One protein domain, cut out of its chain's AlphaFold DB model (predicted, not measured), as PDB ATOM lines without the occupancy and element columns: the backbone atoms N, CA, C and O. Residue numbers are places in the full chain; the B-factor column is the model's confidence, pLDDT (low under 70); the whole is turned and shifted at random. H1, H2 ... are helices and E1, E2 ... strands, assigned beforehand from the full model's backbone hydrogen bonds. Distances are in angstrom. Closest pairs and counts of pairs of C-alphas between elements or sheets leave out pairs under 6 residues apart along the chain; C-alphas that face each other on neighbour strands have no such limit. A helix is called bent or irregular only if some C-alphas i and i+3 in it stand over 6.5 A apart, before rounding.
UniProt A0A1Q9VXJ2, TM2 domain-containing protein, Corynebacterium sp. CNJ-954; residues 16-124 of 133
ATOM      1  N   VAL A  16     182.467 185.155 224.985       82.19
ATOM      2  CA  VAL A  16     181.254 185.710 224.369       82.19
ATOM      3  C   VAL A  16     181.235 187.235 224.462       82.19
ATOM      4  O   VAL A  16     180.922 187.898 223.481       82.19
ATOM      5  N   VAL A  17     181.643 187.806 225.600       84.06
ATOM      6  CA  VAL A  17     181.707 189.266 225.773       84.06
ATOM      7  C   VAL A  17     182.746 189.873 224.831       84.06
ATOM      8  O   VAL A  17     182.471 190.883 224.190       84.06
ATOM      9  N   ALA A  18     183.908 189.231 224.685       84.81
ATOM     10  CA  ALA A  18     184.940 189.671 223.751       84.81
ATOM     11  C   ALA A  18     184.476 189.597 222.284       84.81
ATOM     12  O   ALA A  18     184.728 190.523 221.519       84.81
ATOM     13  N   ALA A  19     183.764 188.532 221.905       84.00
ATOM     14  CA  ALA A  19     183.222 188.355 220.560       84.00
ATOM     15  C   ALA A  19     182.126 189.386 220.246       84.00
ATOM     16  O   ALA A  19     182.149 190.005 219.186       84.00
ATOM     17  N   LEU A  20     181.208 189.637 221.185       84.81
ATOM     18  CA  LEU A  20     180.191 190.683 221.044       84.81
ATOM     19  C   LEU A  20     180.835 192.066 220.907       84.81
ATOM     20  O   LEU A  20     180.441 192.847 220.043       84.81
ATOM     21  N   LEU A  21     181.867 192.353 221.704       84.50
ATOM     22  CA  LEU A  21     182.594 193.617 221.623       84.50
ATOM     23  C   LEU A  21     183.345 193.760 220.290       84.50
ATOM     24  O   LEU A  21     183.383 194.851 219.736       84.50
ATOM     25  N   ALA A  22     183.886 192.670 219.742       85.06
ATOM     26  CA  ALA A  22     184.531 192.670 218.430       85.06
ATOM     27  C   ALA A  22     183.522 192.836 217.280       85.06
ATOM     28  O   ALA A  22     183.838 193.476 216.285       85.06
ATOM     29  N   PHE A  23     182.297 192.319 217.409       83.44
ATOM     30  CA  PHE A  23     181.258 192.492 216.392       83.44
ATOM     31  C   PHE A  23     180.672 193.912 216.389       83.44
ATOM     32  O   PHE A  23     180.599 194.551 215.345       83.44
ATOM     33  N   PHE A  24     180.281 194.433 217.559       81.25
ATOM     34  CA  PHE A  24     179.628 195.744 217.662       81.25
ATOM     35  C   PHE A  24     180.608 196.920 217.715       81.25
ATOM     36  O   PHE A  24     180.271 198.025 217.298       81.25
ATOM     37  N   LEU A  25     181.816 196.699 218.234       80.12
ATOM     38  CA  LEU A  25     182.819 197.735 218.481       80.12
ATOM     39  C   LEU A  25     184.171 197.407 217.830       80.12
ATOM     40  O   LEU A  25     185.170 198.061 218.141       80.12
ATOM     41  N   GLY A  26     184.204 196.440 216.906       73.69
ATOM     42  CA  GLY A  26     185.420 195.986 216.226       73.69
ATOM     43  C   GLY A  26     186.200 197.128 215.602       73.69
ATOM     44  O   GLY A  26     187.405 197.223 215.817       73.69
ATOM     45  N   GLY A  27     185.502 198.074 214.967       75.62
ATOM     46  CA  GLY A  27     186.109 199.259 214.360       75.62
ATOM     47  C   GLY A  27     186.972 200.109 215.308       75.62
ATOM     48  O   GLY A  27     187.846 200.836 214.855       75.62
ATOM     49  N   THR A  28     186.767 200.005 216.623       80.56
ATOM     50  CA  THR A  28     187.520 200.769 217.635       80.56
ATOM     51  C   THR A  28     188.647 199.979 218.304       80.56
ATOM     52  O   THR A  28     189.484 200.569 218.984       80.56
ATOM     53  N   GLY A  29     188.670 198.649 218.159       80.12
ATOM     54  CA  GLY A  29     189.627 197.778 218.848       80.12
ATOM     55  C   GLY A  29     189.348 197.544 220.339       80.12
ATOM     56  O   GLY A  29     190.215 197.045 221.065       80.12
ATOM     57  N   ALA A  30     188.149 197.868 220.834       82.44
ATOM     58  CA  ALA A  30     187.782 197.693 222.243       82.44
ATOM     59  C   ALA A  30     187.882 196.235 222.735       82.44
ATOM     60  O   ALA A  30     188.250 195.988 223.887       82.44
ATOM     61  N   HIS A  31     187.630 195.254 221.862       85.88
ATOM     62  CA  HIS A  31     187.815 193.829 222.166       85.88
ATOM     63  C   HIS A  31     189.263 193.484 222.501       85.88
ATOM     64  O   HIS A  31     189.512 192.744 223.449       85.88
ATOM     65  N   ASN A  32     190.231 194.085 221.812       84.31
ATOM     66  CA  ASN A  32     191.645 193.865 222.093       84.31
ATOM     67  C   ASN A  32     192.051 194.435 223.464       84.31
ATOM     68  O   ASN A  32     192.827 193.803 224.187       84.31
ATOM     69  N   PHE A  33     191.464 195.560 223.889       84.50
ATOM     70  CA  PHE A  33     191.637 196.075 225.254       84.50
ATOM     71  C   PHE A  33     191.012 195.157 226.312       84.50
ATOM     72  O   PHE A  33     191.624 194.929 227.359       84.50
ATOM     73  N   TYR A  34     189.836 194.586 226.031       81.31
ATOM     74  CA  TYR A  34     189.138 193.684 226.950       81.31
ATOM     75  C   TYR A  34     189.953 192.418 227.250       81.31
ATOM     76  O   TYR A  34     190.086 192.020 228.411       81.31
ATOM     77  N   ILE A  35     190.563 191.823 226.224       80.12
ATOM     78  CA  ILE A  35     191.343 190.580 226.345       80.12
ATOM     79  C   ILE A  35     192.780 190.859 226.843       80.12
ATOM     80  O   ILE A  35     193.469 189.966 227.326       80.12
ATOM     81  N   GLY A  36     193.218 192.125 226.815       76.19
ATOM     82  CA  GLY A  36     194.526 192.568 227.311       76.19
ATOM     83  C   GLY A  36     195.617 192.659 226.240       76.19
ATOM     84  O   GLY A  36     196.774 192.929 226.574       76.19
ATOM     85  N   ASN A  37     195.264 192.504 224.963       80.19
ATOM     86  CA  ASN A  37     196.160 192.639 223.818       80.19
ATOM     87  C   ASN A  37     196.306 194.115 223.392       80.19
ATOM     88  O   ASN A  37     195.784 194.560 222.370       80.19
ATOM     89  N   LYS A  38     197.023 194.897 224.207       80.19
ATOM     90  CA  LYS A  38     197.130 196.360 224.041       80.19
ATOM     91  C   LYS A  38     197.820 196.792 222.745       80.19
ATOM     92  O   LYS A  38     197.495 197.849 222.223       80.19
ATOM     93  N   GLY A  39     198.766 195.998 222.237       79.88
ATOM     94  CA  GLY A  39     199.524 196.342 221.029       79.88
ATOM     95  C   GLY A  39     198.622 196.443 219.798       79.88
ATOM     96  O   GLY A  39     198.597 197.478 219.137       79.88
ATOM     97  N   CYS A  40     197.820 195.403 219.544       83.75
ATOM     98  CA  CYS A  40     196.841 195.408 218.451       83.75
ATOM     99  C   CYS A  40     195.751 196.469 218.662       83.75
ATOM    100  O   CYS A  40     195.366 197.133 217.706       83.75
ATOM    101  N   ALA A  41     195.316 196.684 219.907       85.06
ATOM    102  CA  ALA A  41     194.301 197.685 220.228       85.06
ATOM    103  C   ALA A  41     194.753 199.121 219.894       85.06
ATOM    104  O   ALA A  41     194.015 199.887 219.278       85.06
ATOM    105  N   ILE A  42     195.991 199.479 220.253       88.75
ATOM    106  CA  ILE A  42     196.564 200.800 219.949       88.75
ATOM    107  C   ILE A  42     196.785 200.963 218.442       88.75
ATOM    108  O   ILE A  42     196.468 202.016 217.895       88.75
ATOM    109  N   ALA A  43     197.282 199.927 217.760       90.25
ATOM    110  CA  ALA A  43     197.467 199.964 216.310       90.25
ATOM    111  C   ALA A  43     196.138 200.213 215.574       90.25
ATOM    112  O   ALA A  43     196.088 201.053 214.679       90.25
ATOM    113  N   GLN A  44     195.058 199.548 215.994       90.94
ATOM    114  CA  GLN A  44     193.719 199.765 215.441       90.94
ATOM    115  C   GLN A  44     193.202 201.176 215.698       90.94
ATOM    116  O   GLN A  44     192.650 201.787 214.790       90.94
ATOM    117  N   LEU A  45     193.422 201.719 216.897       91.62
ATOM    118  CA  LEU A  45     193.000 203.078 217.216       91.62
ATOM    119  C   LEU A  45     193.728 204.118 216.352       91.62
ATOM    120  O   LEU A  45     193.093 205.016 215.807       91.62
ATOM    121  N   ILE A  46     195.047 203.979 216.183       93.38
ATOM    122  CA  ILE A  46     195.835 204.868 215.316       93.38
ATOM    123  C   ILE A  46     195.358 204.745 213.870       93.38
ATOM    124  O   ILE A  46     195.122 205.761 213.220       93.38
ATOM    125  N   PHE A  47     195.169 203.520 213.375       93.00
ATOM    126  CA  PHE A  47     194.695 203.292 212.013       93.00
ATOM    127  C   PHE A  47     193.305 203.901 211.791       93.00
ATOM    128  O   PHE A  47     193.074 204.544 210.768       93.00
ATOM    129  N   LEU A  48     192.396 203.768 212.763       92.81
ATOM    130  CA  LEU A  48     191.071 204.383 212.732       92.81
ATOM    131  C   LEU A  48     191.175 205.912 212.643       92.81
ATOM    132  O   LEU A  48     190.553 206.512 211.770       92.81
ATOM    133  N   ILE A  49     191.979 206.537 213.507       95.12
ATOM    134  CA  ILE A  49     192.166 207.997 213.522       95.12
ATOM    135  C   ILE A  49     192.735 208.480 212.185       95.12
ATOM    136  O   ILE A  49     192.194 209.407 211.589       95.12
ATOM    137  N   VAL A  50     193.787 207.828 211.683       96.25
ATOM    138  CA  VAL A  50     194.403 208.163 210.391       96.25
ATOM    139  C   VAL A  50     193.387 208.037 209.256       96.25
ATOM    140  O   VAL A  50     193.298 208.924 208.410       96.25
ATOM    141  N   THR A  51     192.576 206.979 209.266       95.00
ATOM    142  CA  THR A  51     191.527 206.768 208.261       95.00
ATOM    143  C   THR A  51     190.507 207.906 208.279       95.00
ATOM    144  O   THR A  51     190.196 208.460 207.227       95.00
ATOM    145  N   TRP A  52     190.030 208.316 209.458       95.81
ATOM    146  CA  TRP A  52     189.101 209.444 209.575       95.81
ATOM    147  C   TRP A  52     189.709 210.765 209.108       95.81
ATOM    148  O   TRP A  52     189.030 211.523 208.423       95.81
ATOM    149  N   VAL A  53     190.982 211.030 209.416       97.56
ATOM    150  CA  VAL A  53     191.678 212.232 208.929       97.56
ATOM    151  C   VAL A  53     191.721 212.250 207.403       97.56
ATOM    152  O   VAL A  53     191.359 213.257 206.803       97.56
ATOM    153  N   ILE A  54     192.094 211.138 206.764       97.06
ATOM    154  CA  ILE A  54     192.155 211.037 205.297       97.06
ATOM    155  C   ILE A  54     190.773 211.260 204.672       97.06
ATOM    156  O   ILE A  54     190.653 212.028 203.720       97.06
ATOM    157  N   VAL A  55     189.724 210.639 205.225       97.00
ATOM    158  CA  VAL A  55     188.345 210.808 204.739       97.00
ATOM    159  C   VAL A  55     187.888 212.262 204.873       97.00
ATOM    160  O   VAL A  55     187.375 212.826 203.910       97.00
ATOM    161  N   ILE A  56     188.101 212.889 206.035       97.38
ATOM    162  CA  ILE A  56     187.707 214.285 206.283       97.38
ATOM    163  C   ILE A  56     188.441 215.226 205.326       97.38
ATOM    164  O   ILE A  56     187.807 216.082 204.714       97.38
ATOM    165  N   VAL A  57     189.753 215.047 205.159       97.56
ATOM    166  CA  VAL A  57     190.550 215.868 204.240       97.56
ATOM    167  C   VAL A  57     190.065 215.679 202.802       97.56
ATOM    168  O   VAL A  57     189.802 216.671 202.126       97.56
ATOM    169  N   GLY A  58     189.851 214.438 202.359       96.75
ATOM    170  CA  GLY A  58     189.333 214.138 201.021       96.75
ATOM    171  C   GLY A  58     187.992 214.812 200.741       96.75
ATOM    172  O   GLY A  58     187.855 215.525 199.750       96.75
ATOM    173  N   TYR A  59     187.026 214.679 201.655       95.69
ATOM    174  CA  TYR A  59     185.734 215.353 201.519       95.69
ATOM    175  C   TYR A  59     185.848 216.875 201.557       95.69
ATOM    176  O   TYR A  59     185.176 217.543 200.779       95.69
ATOM    177  N   SER A  60     186.696 217.434 202.426       94.81
ATOM    178  CA  SER A  60     186.858 218.888 202.517       94.81
ATOM    179  C   SER A  60     187.415 219.489 201.225       94.81
ATOM    180  O   SER A  60     186.896 220.501 200.763       94.81
ATOM    181  N   LEU A  61     188.396 218.828 200.599       94.06
ATOM    182  CA  LEU A  61     188.935 219.223 199.298       94.06
ATOM    183  C   LEU A  61     187.881 219.074 198.200       94.06
ATOM    184  O   LEU A  61     187.681 219.996 197.415       94.06
ATOM    185  N   ALA A  62     187.154 217.952 198.187       93.25
ATOM    186  CA  ALA A  62     186.128 217.718 197.179       93.25
ATOM    187  C   ALA A  62     185.024 218.784 197.224       93.25
ATOM    188  O   ALA A  62     184.607 219.279 196.186       93.25
ATOM    189  N   ILE A  63     184.585 219.171 198.425       91.62
ATOM    190  CA  ILE A  63     183.570 220.212 198.619       91.62
ATOM    191  C   ILE A  63     184.130 221.593 198.274       91.62
ATOM    192  O   ILE A  63     183.440 222.374 197.624       91.62
ATOM    193  N   ALA A  64     185.372 221.899 198.660       89.94
ATOM    194  CA  ALA A  64     185.997 223.181 198.337       89.94
ATOM    195  C   ALA A  64     186.035 223.445 196.822       89.94
ATOM    196  O   ALA A  64     185.884 224.588 196.410       89.94
ATOM    197  N   GLY A  65     186.162 222.397 195.999       88.38
ATOM    198  CA  GLY A  65     186.215 222.535 194.538       88.38
ATOM    199  C   GLY A  65     184.869 222.835 193.879       88.38
ATOM    200  O   GLY A  65     184.843 223.188 192.707       88.38
ATOM    201  N   THR A  66     183.760 222.721 194.619       86.12
ATOM    202  CA  THR A  66     182.393 222.958 194.106       86.12
ATOM    203  C   THR A  66     181.926 224.411 194.224       86.12
ATOM    204  O   THR A  66     180.819 224.743 193.803       86.12
ATOM    205  N   GLY A  67     182.722 225.291 194.838       76.81
ATOM    206  CA  GLY A  67     182.347 226.690 195.021       76.81
ATOM    207  C   GLY A  67     182.418 227.473 193.711       76.81
ATOM    208  O   GLY A  67     183.504 227.719 193.207       76.81
ATOM    209  N   THR A  68     181.278 227.928 193.185       68.62
ATOM    210  CA  THR A  68     181.261 228.896 192.078       68.62
ATOM    211  C   THR A  68     181.480 230.303 192.629       68.62
ATOM    212  O   THR A  68     180.583 230.879 193.258       68.62
ATOM    213  N   GLU A  69     182.659 230.875 192.406       74.50
ATOM    214  CA  GLU A  69     182.958 232.244 192.821       74.50
ATOM    215  C   GLU A  69     182.577 233.243 191.719       74.50
ATOM    216  O   GLU A  69     182.932 233.089 190.552       74.50
ATOM    217  N   MET A  70     181.833 234.297 192.076       72.44
ATOM    218  CA  MET A  70     181.583 235.425 191.174       72.44
ATOM    219  C   MET A  70     182.713 236.443 191.311       72.44
ATOM    220  O   MET A  70     182.777 237.177 192.301       72.44
ATOM    221  N   VAL A  71     183.575 236.534 190.301       80.56
ATOM    222  CA  VAL A  71     184.663 237.516 190.273       80.56
ATOM    223  C   VAL A  71     184.191 238.767 189.540       80.56
ATOM    224  O   VAL A  71     183.835 238.730 188.359       80.56
ATOM    225  N   ARG A  72     184.187 239.906 190.244       85.88
ATOM    226  CA  ARG A  72     183.975 241.223 189.628       85.88
ATOM    227  C   ARG A  72     185.293 241.760 189.103       85.88
ATOM    228  O   ARG A  72     186.240 241.958 189.859       85.88
ATOM    229  N   THR A  73     185.328 242.041 187.810       82.06
ATOM    230  CA  THR A  73     186.454 242.725 187.180       82.06
ATOM    231  C   THR A  73     186.392 244.218 187.494       82.06
ATOM    232  O   THR A  73     185.326 244.775 187.753       82.06
ATOM    233  N   TYR A  74     187.538 244.895 187.424       83.25
ATOM    234  CA  TYR A  74     187.648 246.345 187.623       83.25
ATOM    235  C   TYR A  74     186.720 247.164 186.700       83.25
ATOM    236  O   TYR A  74     186.277 248.246 187.068       83.25
ATOM    237  N   SER A  75     186.379 246.621 185.524       88.38
ATOM    238  CA  SER A  75     185.445 247.221 184.559       88.38
ATOM    239  C   SER A  75     183.959 247.080 184.943       88.38
ATOM    240  O   SER A  75     183.103 247.582 184.224       88.38
ATOM    241  N   GLY A  76     183.633 246.406 186.053       85.69
ATOM    242  CA  GLY A  76     182.256 246.190 186.519       85.69
ATOM    243  C   GLY A  76     181.594 244.903 186.012       85.69
ATOM    244  O   GLY A  76     180.568 244.499 186.560       85.69
ATOM    245  N   ASP A  77     182.197 244.221 185.037       87.56
ATOM    246  CA  ASP A  77     181.698 242.942 184.526       87.56
ATOM    247  C   ASP A  77     181.936 241.812 185.535       87.56
ATOM    248  O   ASP A  77     182.988 241.735 186.182       87.56
ATOM    249  N   THR A  78     180.942 240.935 185.681       84.19
ATOM    250  CA  THR A  78     180.984 239.809 186.622       84.19
ATOM    251  C   THR A  78     181.082 238.509 185.837       84.19
ATOM    252  O   THR A  78     180.243 238.256 184.976       84.19
ATOM    253  N   TYR A  79     182.088 237.696 186.146       79.00
ATOM    254  CA  TYR A  79     182.286 236.383 185.542       79.00
ATOM    255  C   TYR A  79     182.140 235.303 186.612       79.00
ATOM    256  O   TYR A  79     182.579 235.486 187.751       79.00
ATOM    257  N   TYR A  80     181.508 234.193 186.243       76.88
ATOM    258  CA  TYR A  80     181.491 232.986 187.061       76.88
ATOM    259  C   TYR A  80     182.815 232.251 186.857       76.88
ATOM    260  O   TYR A  80     183.221 232.028 185.717       76.88
ATOM    261  N   VAL A  81     183.494 231.921 187.950       73.12
ATOM    262  CA  VAL A  81     184.619 230.986 187.937       73.12
ATOM    263  C   VAL A  81     184.029 229.582 188.036       73.12
ATOM    264  O   VAL A  81     183.240 229.311 188.946       73.12
ATOM    265  N   ASP A  82     184.344 228.744 187.051       72.50
ATOM    266  CA  ASP A  82     183.910 227.347 186.998       72.50
ATOM    267  C   ASP A  82     184.547 226.514 188.118       72.50
ATOM    268  O   ASP A  82     185.576 226.878 188.684       72.50
ATOM    269  N   GLU A  83     183.913 225.383 188.419       80.38
ATOM    270  CA  GLU A  83     184.341 224.410 189.423       80.38
ATOM    271  C   GLU A  83     185.782 223.918 189.181       80.38
ATOM    272  O   GLU A  83     186.148 223.522 188.068       80.38
ATOM    273  N   ASP A  84     186.590 223.854 190.244       85.75
ATOM    274  CA  ASP A  84     187.960 223.335 190.190       85.75
ATOM    275  C   ASP A  84     187.942 221.795 190.125       85.75
ATOM    276  O   ASP A  84     188.130 221.094 191.129       85.75
ATOM    277  N   ALA A  85     187.711 221.248 188.927       87.50
ATOM    278  CA  ALA A  85     187.529 219.811 188.690       87.50
ATOM    279  C   ALA A  85     188.672 218.940 189.248       87.50
ATOM    280  O   ALA A  85     188.424 217.860 189.790       87.50
ATOM    281  N   ASP A  86     189.918 219.418 189.186       92.44
ATOM    282  CA  ASP A  86     191.082 218.706 189.723       92.44
ATOM    283  C   ASP A  86     191.014 218.551 191.251       92.44
ATOM    284  O   ASP A  86     191.395 217.509 191.789       92.44
ATOM    285  N   MET A  87     190.487 219.554 191.962       91.06
ATOM    286  CA  MET A  87     190.337 219.517 193.419       91.06
ATOM    287  C   MET A  87     189.158 218.631 193.838       91.06
ATOM    288  O   MET A  87     189.275 217.876 194.810       91.06
ATOM    289  N   ILE A  88     188.069 218.632 193.059       92.75
ATOM    290  CA  ILE A  88     186.936 217.709 193.234       92.75
ATOM    291  C   ILE A  88     187.395 216.258 193.065       92.75
ATOM    292  O   ILE A  88     187.163 215.417 193.937       92.75
ATOM    293  N   ILE A  89     188.081 215.960 191.958       93.94
ATOM    294  CA  ILE A  89     188.566 214.612 191.646       93.94
ATOM    295  C   ILE A  89     189.634 214.185 192.658       93.94
ATOM    296  O   ILE A  89     189.555 213.083 193.200       93.94
ATOM    297  N   GLY A  90     190.599 215.054 192.967       94.62
ATOM    298  CA  GLY A  90     191.658 214.775 193.937       94.62
ATOM    299  C   GLY A  90     191.115 214.496 195.340       94.62
ATOM    300  O   GLY A  90     191.471 213.486 195.955       94.62
ATOM    301  N   GLY A  91     190.201 215.340 195.828       95.31
ATOM    302  CA  GLY A  91     189.520 215.137 197.106       95.31
ATOM    303  C   GLY A  91     188.668 213.866 197.128       95.31
ATOM    304  O   GLY A  91     188.745 213.078 198.074       95.31
ATOM    305  N   GLY A  92     187.919 213.607 196.053       95.44
ATOM    306  CA  GLY A  92     187.095 212.409 195.906       95.44
ATOM    307  C   GLY A  92     187.913 211.115 195.924       95.44
ATOM    308  O   GLY A  92     187.583 210.184 196.659       95.44
ATOM    309  N   LEU A  93     189.024 211.061 195.185       96.75
ATOM    310  CA  LEU A  93     189.936 209.913 195.187       96.75
ATOM    311  C   LEU A  93     190.561 209.679 196.568       96.75
ATOM    312  O   LEU A  93     190.666 208.532 197.010       96.75
ATOM    313  N   LEU A  94     190.923 210.750 197.277       97.00
ATOM    314  CA  LEU A  94     191.446 210.659 198.639       97.00
ATOM    315  C   LEU A  94     190.391 210.123 199.622       97.00
ATOM    316  O   LEU A  94     190.701 209.269 200.455       97.00
ATOM    317  N   ALA A  95     189.134 210.557 199.497       96.62
ATOM    318  CA  ALA A  95     188.032 210.034 200.299       96.62
ATOM    319  C   ALA A  95     187.780 208.541 200.016       96.62
ATOM    320  O   ALA A  95     187.637 207.751 200.952       96.62
ATOM    321  N   ILE A  96     187.800 208.127 198.742       97.12
ATOM    322  CA  ILE A  96     187.671 206.717 198.335       97.12
ATOM    323  C   ILE A  96     188.795 205.871 198.940       97.12
ATOM    324  O   ILE A  96     188.526 204.806 199.496       97.12
ATOM    325  N   LEU A  97     190.042 206.350 198.894       96.69
ATOM    326  CA  LEU A  97     191.171 205.681 199.542       96.69
ATOM    327  C   LEU A  97     190.920 205.491 201.046       96.69
ATOM    328  O   LEU A  97     191.134 204.399 201.576       96.69
ATOM    329  N   GLY A  98     190.407 206.522 201.719       95.62
ATOM    330  CA  GLY A  98     189.999 206.439 203.119       95.62
ATOM    331  C   GLY A  98     188.939 205.356 203.370       95.62
ATOM    332  O   GLY A  98     189.069 204.564 204.302       95.62
ATOM    333  N   TYR A  99     187.930 205.231 202.504       95.06
ATOM    334  CA  TYR A  99     186.932 204.161 202.620       95.06
ATOM    335  C   TYR A  99     187.504 202.761 202.389       95.06
ATOM    336  O   TYR A  99     187.123 201.825 203.094       95.06
ATOM    337  N   LEU A 100     188.449 202.602 201.459       96.56
ATOM    338  CA  LEU A 100     189.142 201.328 201.249       96.56
ATOM    339  C   LEU A 100     189.948 200.920 202.488       96.56
ATOM    340  O   LEU A 100     189.905 199.759 202.900       96.56
ATOM    341  N   MET A 101     190.624 201.875 203.131       94.81
ATOM    342  CA  MET A 101     191.308 201.646 204.406       94.81
ATOM    343  C   MET A 101     190.324 201.264 205.519       94.81
ATOM    344  O   MET A 101     190.592 200.328 206.274       94.81
ATOM    345  N   MET A 102     189.160 201.914 205.593       92.56
ATOM    346  CA  MET A 102     188.109 201.542 206.546       92.56
ATOM    347  C   MET A 102     187.612 200.106 206.306       92.56
ATOM    348  O   MET A 102     187.418 199.347 207.256       92.56
ATOM    349  N   GLY A 103     187.477 199.701 205.040       93.31
ATOM    350  CA  GLY A 103     187.185 198.321 204.653       93.31
ATOM    351  C   GLY A 103     188.266 197.341 205.118       93.31
ATOM    352  O   GLY A 103     187.947 196.294 205.677       93.31
ATOM    353  N   ALA A 104     189.545 197.698 204.975       93.50
ATOM    354  CA  ALA A 104     190.655 196.889 205.479       93.50
ATOM    355  C   ALA A 104     190.625 196.744 207.012       93.50
ATOM    356  O   ALA A 104     190.871 195.653 207.528       93.50
ATOM    357  N   LEU A 105     190.264 197.803 207.744       92.00
ATOM    358  CA  LEU A 105     190.077 197.752 209.196       92.00
ATOM    359  C   LEU A 105     188.886 196.854 209.583       92.00
ATOM    360  O   LEU A 105     188.969 196.082 210.539       92.00
ATOM    361  N   TRP A 106     187.810 196.861 208.794       89.88
ATOM    362  CA  TRP A 106     186.697 195.919 208.941       89.88
ATOM    363  C   TRP A 106     187.124 194.465 208.723       89.88
ATOM    364  O   TRP A 106     186.804 193.594 209.529       89.88
ATOM    365  N   ILE A 107     187.903 194.195 207.675       92.50
ATOM    366  CA  ILE A 107     188.429 192.850 207.407       92.50
ATOM    367  C   ILE A 107     189.344 192.401 208.551       92.50
ATOM    368  O   ILE A 107     189.182 191.290 209.057       92.50
ATOM    369  N   TRP A 108     190.259 193.263 209.007       92.06
ATOM    370  CA  TRP A 108     191.120 192.982 210.159       92.06
ATOM    371  C   TRP A 108     190.272 192.579 211.370       92.06
ATOM    372  O   TRP A 108     190.489 191.524 211.968       92.06
ATOM    373  N   THR A 109     189.290 193.398 211.732       89.44
ATOM    374  CA  THR A 109     188.479 193.183 212.941       89.44
ATOM    375  C   THR A 109     187.598 191.937 212.841       89.44
ATOM    376  O   THR A 109     187.452 191.220 213.830       89.44
ATOM    377  N   MET A 110     187.109 191.586 211.648       88.75
ATOM    378  CA  MET A 110     186.428 190.310 211.399       88.75
ATOM    379  C   MET A 110     187.346 189.101 211.588       88.75
ATOM    380  O   MET A 110     186.945 188.107 212.194       88.75
ATOM    381  N   VAL A 111     188.594 189.182 211.122       89.88
ATOM    382  CA  VAL A 111     189.584 188.117 211.342       89.88
ATOM    383  C   VAL A 111     189.839 187.930 212.841       89.88
ATOM    384  O   VAL A 111     189.876 186.801 213.328       89.88
ATOM    385  N   GLU A 112     189.934 189.015 213.608       87.81
ATOM    386  CA  GLU A 112     190.078 188.940 215.065       87.81
ATOM    387  C   GLU A 112     188.837 188.395 215.769       87.81
ATOM    388  O   GLU A 112     188.967 187.569 216.670       87.81
ATOM    389  N   PHE A 113     187.641 188.778 215.330       87.44
ATOM    390  CA  PHE A 113     186.389 188.206 215.818       87.44
ATOM    391  C   PHE A 113     186.356 186.677 215.645       87.44
ATOM    392  O   PHE A 113     186.074 185.950 216.602       87.44
ATOM    393  N   ILE A 114     186.730 186.170 214.465       88.19
ATOM    394  CA  ILE A 114     186.830 184.725 214.205       88.19
ATOM    395  C   ILE A 114     187.891 184.083 215.109       88.19
ATOM    396  O   ILE A 114     187.665 183.001 215.661       88.19
ATOM    397  N   MET A 115     189.037 184.738 215.314       87.56
ATOM    398  CA  MET A 115     190.079 184.222 216.208       87.56
ATOM    399  C   MET A 115     189.630 184.159 217.674       87.56
ATOM    400  O   MET A 115     189.997 183.219 218.377       87.56
ATOM    401  N   ILE A 116     188.794 185.098 218.127       86.56
ATOM    402  CA  ILE A 116     188.195 185.077 219.469       86.56
ATOM    403  C   ILE A 116     187.241 183.888 219.620       86.56
ATOM    404  O   ILE A 116     187.333 183.157 220.606       86.56
ATOM    405  N   LEU A 117     186.363 183.651 218.638       84.88
ATOM    406  CA  LEU A 117     185.428 182.517 218.663       84.88
ATOM    407  C   LEU A 117     186.147 181.170 218.628       84.88
ATOM    408  O   LEU A 117     185.809 180.252 219.371       84.88
ATOM    409  N   THR A 118     187.168 181.066 217.782       86.75
ATOM    410  CA  THR A 118     187.980 179.851 217.650       86.75
ATOM    411  C   THR A 118     189.017 179.709 218.760       86.75
ATOM    412  O   THR A 118     189.697 178.687 218.822       86.75
ATOM    413  N   SER A 119     189.140 180.699 219.659       78.06
ATOM    414  CA  SER A 119     190.123 180.704 220.744       78.06
ATOM    415  C   SER A 119     191.550 180.454 220.230       78.06
ATOM    416  O   SER A 119     192.354 179.802 220.904       78.06
ATOM    417  N   SER A 120     191.853 180.914 219.012       77.38
ATOM    418  CA  SER A 120     193.062 180.531 218.287       77.38
ATOM    419  C   SER A 120     194.229 181.481 218.567       77.38
ATOM    420  O   SER A 120     194.093 182.704 218.676       77.38
ATOM    421  N   GLY A 121     195.419 180.896 218.731       77.25
ATOM    422  CA  GLY A 121     196.663 181.622 218.984       77.25
ATOM    423  C   GLY A 121     196.600 182.539 220.212       77.25
ATOM    424  O   GLY A 121     196.313 182.107 221.328       77.25
ATOM    425  N   ARG A 122     196.882 183.826 219.984       71.44
ATOM    426  CA  ARG A 122     196.931 184.897 220.999       71.44
ATOM    427  C   ARG A 122     195.564 185.266 221.595       71.44
ATOM    428  O   ARG A 122     195.535 185.967 222.597       71.44
ATOM    429  N   TYR A 123     194.466 184.764 221.028       76.38
ATOM    430  CA  TYR A 123     193.098 185.018 221.495       76.38
ATOM    431  C   TYR A 123     192.521 183.888 222.354       76.38
ATOM    432  O   TYR A 123     191.392 183.992 222.819       76.38
ATOM    433  N   GLY A 124     193.280 182.811 222.592       70.25
ATOM    434  CA  GLY A 124     192.858 181.721 223.476       70.25
ATOM    435  C   GLY A 124     193.233 181.893 224.946       70.25
ATOM    436  O   GLY A 124     192.792 181.103 225.781       70.25
TER     437      GLY A 124
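Overview. This is residues 16 to 124 of the 133 residues of the protein "TM2 domain-containing protein" of Corynebacterium sp. CNJ-954 (UniProt A0A1Q9VXJ2). Two long helices, H3 and H4, run side by side in opposite ways as a rod; the small hairpin of E1 and E2 lengthens it at one end, and short H1 and H2 pack at the other. The printed part has 109 residues, mostly helix, with elements in the order H1 H2 H3 E1 E2 H4; E1 and E2 are antiparallel. It is extended, 76 by 19 by 17 A, with a radius of gyration of the C-alphas of 21.7 A.

Arrangement. Start at H1, residues 16 to 28, irregular: C-alphas 24 and 27 are 8.1 A apart. H2, residues 30 to 35, touches H3, residues 38 to 64, in a hairpin; their closest C-alphas are Asn 32 and Ala 41, 5.0 A. In the hairpin of E1, residues 70 to 72, and E2, residues 78 to 80, find N 71 and O 79, 2.9 A, within hydrogen-bond range. H4, residues 85 to 117, touches H3, opposite ways at a shallow tilt of 22 degrees, closest at C-alphas 62 and 88, 4.0 A. With residues 105 to 117 alone H4 touches H1, closest at C-alphas 109 and 26, 5.3 A. Every O i to N i+4 pair is within range in H2, H3 and H4; in H1, 7 of 9.

Along the chain. Find C-alpha 16 at (181.254, 185.710, 224.369), where H1 begins. H3 runs 38.8 A; H4 runs 47.9 A to C-alpha 117 at (185.428, 182.517, 218.663).

Size, cuts and confidence. The farthest C-alphas, Ser 75 and Gly 124, are 76.5 A apart. The printed part has no cut, its links between named elements are tight, and residue 68 is under pLDDT 70.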